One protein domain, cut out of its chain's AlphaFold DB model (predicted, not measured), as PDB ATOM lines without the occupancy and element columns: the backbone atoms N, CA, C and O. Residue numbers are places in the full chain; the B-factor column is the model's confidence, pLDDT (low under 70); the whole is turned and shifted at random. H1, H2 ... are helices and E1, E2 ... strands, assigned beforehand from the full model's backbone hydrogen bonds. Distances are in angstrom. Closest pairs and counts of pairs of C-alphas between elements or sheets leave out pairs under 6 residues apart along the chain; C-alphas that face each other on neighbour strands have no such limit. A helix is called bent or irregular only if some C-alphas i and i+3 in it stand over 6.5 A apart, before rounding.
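Overview. This is residues 16 to 59 of the 64 residues of an uncharacterized protein of Enterobacter sp. CGMCC 5087 (UniProt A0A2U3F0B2). A small, bent sheet of three strands has one helix, H1, packed over one face at E2 and E3; its other face is bare. The 44 printed residues run E1, E2, E3, H1; the sheet is antiparallel, order E1, E2, E3, a meander, each strand the antiparallel neighbour of the one before. The class is mixed, helices and strands; the whole is flat, 28 by 23 by 11 A, and only just compact, close to loose, with a radius of gyration of the C-alphas of 10.7 A.

Along the chain. Find C-alpha 16 at (14.654, 1.544, -5.525); E1, residues 16 to 22, runs 17.6 A from there. E2, residues 25 to 34, spans 23.2 A and bends by 79 degrees at residue 28. E3 is residues 42 to 46, 13.6 A; H1, residues 49 to 57, runs 12.1 A to C-alpha 57 at (6.360, 9.655, -8.363).

Arrangement. In the hairpin E1 and E2, look for N 18 and O 31, 2.7 A apart, within hydrogen-bond range. In the hairpin E2 and E3, N 43 and O 32 are within it at 2.7 A. H1 is on the sheet at a height of 8.3 A, over E3 and only just over E2, where 3 of its C-alphas fall; it runs along the strands, at 21 degrees to E3 on the local plane. The closest C-alphas of E3 and H1 are those of Tyr 45 and Ala 52, 5.4 A apart. In H1 every O i to N i+4 pair is within hydrogen-bond range.

Size, cuts and confidence. The C-alphas farthest apart, those of Gln 23 and Asn 58, are 31.9 A apart. The printed part has no cut and no long link; pLDDT is under 70 at residues 20 to 22 and 27 to 28.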
ATOM      1  N   GLU A  16      13.429   1.728  -4.751       90.06
ATOM      2  CA  GLU A  16      14.654   1.544  -5.525       90.06
ATOM      3  C   GLU A  16      14.351   0.980  -6.915       90.06
ATOM      4  O   GLU A  16      13.312   0.351  -7.140       90.06
ATOM      5  N   TRP A  17      15.265   1.228  -7.857       87.12
ATOM      6  CA  TRP A  17      15.229   0.598  -9.172       87.12
ATOM      7  C   TRP A  17      15.568  -0.884  -9.030       87.12
ATOM      8  O   TRP A  17      16.664  -1.243  -8.610       87.12
ATOM      9  N   MET A  18      14.643  -1.739  -9.439       85.19
ATOM     10  CA  MET A  18      14.869  -3.166  -9.583       85.19
ATOM     11  C   MET A  18      15.418  -3.419 -10.984       85.19
ATOM     12  O   MET A  18      14.756  -3.143 -11.990       85.19
ATOM     13  N   SER A  19      16.640  -3.938 -11.057       71.44
ATOM     14  CA  SER A  19      17.218  -4.422 -12.303       71.44
ATOM     15  C   SER A  19      16.617  -5.788 -12.638       71.44
ATOM     16  O   SER A  19      16.814  -6.774 -11.932       71.44
ATOM     17  N   HIS A  20      15.894  -5.875 -13.754       66.94
ATOM     18  CA  HIS A  20      15.484  -7.160 -14.327       66.94
ATOM     19  C   HIS A  20      16.572  -7.708 -15.252       66.94
ATOM     20  O   HIS A  20      16.322  -8.016 -16.418       66.94
ATOM     21  N   GLN A  21      17.793  -7.802 -14.730       68.25
ATOM     22  CA  GLN A  21      18.865  -8.520 -15.399       68.25
ATOM     23  C   GLN A  21      18.804  -9.972 -14.947       68.25
ATOM     24  O   GLN A  21      19.014 -10.276 -13.775       68.25
ATOM     25  N   PHE A  22      18.499 -10.874 -15.874       66.00
ATOM     26  CA  PHE A  22      18.554 -12.306 -15.611       66.00
ATOM     27  C   PHE A  22      19.626 -12.913 -16.507       66.00
ATOM     28  O   PHE A  22      19.544 -12.825 -17.729       66.00
ATOM     29  N   GLN A  23      20.666 -13.476 -15.885       76.69
ATOM     30  CA  GLN A  23      21.828 -14.054 -16.576       76.69
ATOM     31  C   GLN A  23      22.520 -13.080 -17.553       76.69
ATOM     32  O   GLN A  23      22.944 -13.466 -18.637       76.69
ATOM     33  N   GLY A  24      22.613 -11.796 -17.189       71.50
ATOM     34  CA  GLY A  24      23.235 -10.763 -18.030       71.50
ATOM     35  C   GLY A  24      22.368 -10.280 -19.198       71.50
ATOM     36  O   GLY A  24      22.778  -9.376 -19.921       71.50
ATOM     37  N   ILE A  25      21.162 -10.829 -19.363       70.44
ATOM     38  CA  ILE A  25      20.180 -10.355 -20.335       70.44
ATOM     39  C   ILE A  25      19.331  -9.283 -19.660       70.44
ATOM     40  O   ILE A  25      18.619  -9.553 -18.688       70.44
ATOM     41  N   ASP A  26      19.414  -8.058 -20.178       70.69
ATOM     42  CA  ASP A  26      18.523  -6.974 -19.787       70.69
ATOM     43  C   ASP A  26      17.167  -7.176 -20.471       70.69
ATOM     44  O   ASP A  26      17.050  -7.104 -21.693       70.69
ATOM     45  N   PHE A  27      16.124  -7.438 -19.684       68.75
ATOM     46  CA  PHE A  27      14.764  -7.620 -20.207       68.75
ATOM     47  C   PHE A  27      14.096  -6.296 -20.626       68.75
ATOM     48  O   PHE A  27      12.872  -6.238 -20.775       68.75
ATOM     49  N   GLY A  28      14.868  -5.213 -20.783       68.38
ATOM     50  CA  GLY A  28      14.404  -3.910 -21.254       68.38
ATOM     51  C   GLY A  28      13.357  -3.276 -20.345       68.38
ATOM     52  O   GLY A  28      12.569  -2.443 -20.792       68.38
ATOM     53  N   GLY A  29      13.275  -3.710 -19.086       76.88
ATOM     54  CA  GLY A  29      12.225  -3.333 -18.150       76.88
ATOM     55  C   GLY A  29      12.770  -2.463 -17.033       76.88
ATOM     56  O   GLY A  29      13.588  -2.915 -16.241       76.88
ATOM     57  N   TYR A  30      12.248  -1.247 -16.918       84.19
ATOM     58  CA  TYR A  30      12.519  -0.372 -15.787       84.19
ATOM     59  C   TYR A  30      11.469  -0.635 -14.713       84.19
ATOM     60  O   TYR A  30      10.290  -0.316 -14.907       84.19
ATOM     61  N   GLN A  31      11.885  -1.245 -13.602       87.25
ATOM     62  CA  GLN A  31      11.017  -1.489 -12.456       87.25
ATOM     63  C   GLN A  31      11.466  -0.665 -11.249       87.25
ATOM     64  O   GLN A  31      12.649  -0.606 -10.950       87.25
ATOM     65  N   ILE A  32      10.522  -0.048 -10.542       88.31
ATOM     66  CA  ILE A  32      10.730   0.551  -9.220       88.31
ATOM     67  C   ILE A  32       9.932  -0.271  -8.217       88.31
ATOM     68  O   ILE A  32       8.749  -0.532  -8.444       88.31
ATOM     69  N   ALA A  33      10.546  -0.667  -7.110       89.19
ATOM     70  CA  ALA A  33       9.864  -1.364  -6.031       89.19
ATOM     71  C   ALA A  33      10.111  -0.678  -4.691       89.19
ATOM     72  O   ALA A  33      11.176  -0.117  -4.445       89.19
ATOM     73  N   CYS A  34       9.112  -0.731  -3.812       91.38
ATOM     74  CA  CYS A  34       9.305  -0.388  -2.415       91.38
ATOM     75  C   CYS A  34      10.202  -1.437  -1.753       91.38
ATOM     76  O   CYS A  34       9.986  -2.634  -1.925       91.38
ATOM     77  N   THR A  35      11.162  -0.983  -0.952       88.81
ATOM     78  CA  THR A  35      12.076  -1.865  -0.212       88.81
ATOM     79  C   THR A  35      11.422  -2.519   1.004       88.81
ATOM     80  O   THR A  35      11.999  -3.421   1.605       88.81
ATOM     81  N   ASN A  36      10.214  -2.089   1.383       87.75
ATOM     82  CA  ASN A  36       9.466  -2.692   2.477       87.75
ATOM     83  C   ASN A  36       8.771  -3.987   2.004       87.75
ATOM     84  O   ASN A  36       7.815  -3.897   1.219       87.75
ATOM     85  N   PRO A  37       9.163  -5.170   2.522       81.81
ATOM     86  CA  PRO A  37       8.564  -6.450   2.138       81.81
ATOM     87  C   PRO A  37       7.075  -6.546   2.493       81.81
ATOM     88  O   PRO A  37       6.351  -7.323   1.880       81.81
ATOM     89  N   SER A  38       6.593  -5.732   3.437       86.75
ATOM     90  CA  SER A  38       5.175  -5.701   3.816       86.75
ATOM     91  C   SER A  38       4.314  -4.875   2.854       86.75
ATOM     92  O   SER A  38       3.110  -5.088   2.777       86.75
ATOM     93  N   CYS A  39       4.909  -3.923   2.125       85.88
ATOM     94  CA  CYS A  39       4.183  -3.021   1.226       85.88
ATOM     95  C   CYS A  39       4.022  -3.613  -0.181       85.88
ATOM     96  O   CYS A  39       2.975  -3.459  -0.799       85.88
ATOM     97  N   GLN A  40       5.071  -4.270  -0.698       81.31
ATOM     98  CA  GLN A  40       5.094  -4.929  -2.018       81.31
ATOM     99  C   GLN A  40       4.675  -4.035  -3.207       81.31
ATOM    100  O   GLN A  40       4.385  -4.523  -4.299       81.31
ATOM    101  N   ALA A  41       4.667  -2.709  -3.036       86.75
ATOM    102  CA  ALA A  41       4.342  -1.778  -4.105       86.75
ATOM    103  C   ALA A  41       5.439  -1.800  -5.179       86.75
ATOM    104  O   ALA A  41       6.583  -1.432  -4.912       86.75
ATOM    105  N   THR A  42       5.087  -2.172  -6.411       87.50
ATOM    106  CA  THR A  42       6.014  -2.217  -7.558       87.50
ATOM    107  C   THR A  42       5.447  -1.463  -8.761       87.50
ATOM    108  O   THR A  42       4.233  -1.327  -8.904       87.50
ATOM    109  N   CYS A  43       6.298  -0.883  -9.606       86.00
ATOM    110  CA  CYS A  43       5.964  -0.240 -10.882       86.00
ATOM    111  C   CYS A  43       6.889  -0.767 -11.947       86.00
ATOM    112  O   CYS A  43       8.089  -0.698 -11.742       86.00
ATOM    113  N   ARG A  44       6.372  -1.236 -13.080       83.19
ATOM    114  CA  ARG A  44       7.203  -1.702 -14.190       83.19
ATOM    115  C   ARG A  44       6.750  -1.058 -15.490       83.19
ATOM    116  O   ARG A  44       5.560  -1.062 -15.788       83.19
ATOM    117  N   TYR A  45       7.708  -0.561 -16.266       80.81
ATOM    118  CA  TYR A  45       7.501  -0.096 -17.635       80.81
ATOM    119  C   TYR A  45       8.560  -0.674 -18.568       80.81
ATOM    120  O   TYR A  45       9.744  -0.733 -18.234       80.81
ATOM    121  N   SER A  46       8.134  -1.046 -19.772       77.50
ATOM    122  CA  SER A  46       9.032  -1.495 -20.835       77.50
ATOM    123  C   SER A  46       9.688  -0.292 -21.520       77.50
ATOM    124  O   SER A  46       9.005   0.626 -21.983       77.50
ATOM    125  N   GLY A  47      11.019  -0.274 -21.550       70.75
ATOM    126  CA  GLY A  47      11.868   0.637 -22.325       70.75
ATOM    127  C   GLY A  47      11.906   2.105 -21.884       70.75
ATOM    128  O   GLY A  47      12.770   2.843 -22.339       70.75
ATOM    129  N   GLN A  48      11.010   2.558 -21.002       80.56
ATOM    130  CA  GLN A  48      10.849   3.981 -20.685       80.56
ATOM    131  C   GLN A  48      11.078   4.275 -19.195       80.56
ATOM    132  O   GLN A  48      10.125   4.433 -18.432       80.56
ATOM    133  N   LYS A  49      12.353   4.416 -18.801       84.12
ATOM    134  CA  LYS A  49      12.787   4.779 -17.434       84.12
ATOM    135  C   LYS A  49      12.046   5.998 -16.888       84.12
ATOM    136  O   LYS A  49      11.472   5.955 -15.809       84.12
ATOM    137  N   GLN A  50      11.985   7.064 -17.681       84.62
ATOM    138  CA  GLN A  50      11.319   8.313 -17.312       84.62
ATOM    139  C   GLN A  50       9.819   8.126 -17.048       84.62
ATOM    140  O   GLN A  50       9.285   8.701 -16.102       84.62
ATOM    141  N   LYS A  51       9.138   7.270 -17.825       83.75
ATOM    142  CA  LYS A  51       7.729   6.939 -17.568       83.75
ATOM    143  C   LYS A  51       7.563   6.104 -16.308       83.75
ATOM    144  O   LYS A  51       6.636   6.375 -15.557       83.75
ATOM    145  N   ALA A  52       8.461   5.153 -16.044       85.38
ATOM    146  CA  ALA A  52       8.441   4.381 -14.803       85.38
ATOM    147  C   ALA A  52       8.612   5.288 -13.576       85.38
ATOM    148  O   ALA A  52       7.845   5.188 -12.621       85.38
ATOM    149  N   LEU A  53       9.577   6.212 -13.635       87.75
ATOM    150  CA  LEU A  53       9.844   7.175 -12.570       87.75
ATOM    151  C   LEU A  53       8.676   8.135 -12.368       87.75
ATOM    152  O   LEU A  53       8.234   8.335 -11.243       87.75
ATOM    153  N   SER A  54       8.155   8.704 -13.456       87.75
ATOM    154  CA  SER A  54       7.010   9.609 -13.400       87.75
ATOM    155  C   SER A  54       5.767   8.890 -12.873       87.75
ATOM    156  O   SER A  54       5.102   9.401 -11.980       87.75
ATOM    157  N   ALA A  55       5.489   7.669 -13.336       86.44
ATOM    158  CA  ALA A  55       4.389   6.862 -12.825       86.44
ATOM    159  C   ALA A  55       4.565   6.540 -11.336       86.44
ATOM    160  O   ALA A  55       3.604   6.633 -10.583       86.44
ATOM    161  N   TRP A  56       5.780   6.210 -10.884       88.38
ATOM    162  CA  TRP A  56       6.052   5.996  -9.464       88.38
ATOM    163  C   TRP A  56       5.824   7.266  -8.639       88.38
ATOM    164  O   TRP A  56       5.084   7.248  -7.658       88.38
ATOM    165  N   ASN A  57       6.405   8.382  -9.074       86.62
ATOM    166  CA  ASN A  57       6.360   9.655  -8.363       86.62
ATOM    167  C   ASN A  57       4.972  10.325  -8.385       86.62
ATOM    168  O   ASN A  57       4.722  11.173  -7.527       86.62
ATOM    169  N   ASN A  58       4.094   9.944  -9.323       84.75
ATOM    170  CA  ASN A  58       2.706  10.412  -9.446       84.75
ATOM    171  C   ASN A  58       1.657   9.409  -8.926       84.75
ATOM    172  O   ASN A  58       0.465   9.683  -9.011       84.75
ATOM    173  N   ARG A  59       2.049   8.239  -8.396       74.88
ATOM    174  CA  ARG A  59       1.089   7.228  -7.891       74.88
ATOM    175  C   ARG A  59       0.210   7.714  -6.756       74.88
ATOM    176  O   ARG A  59      -0.927   7.275  -6.638       74.88
TER     177      ARG A  59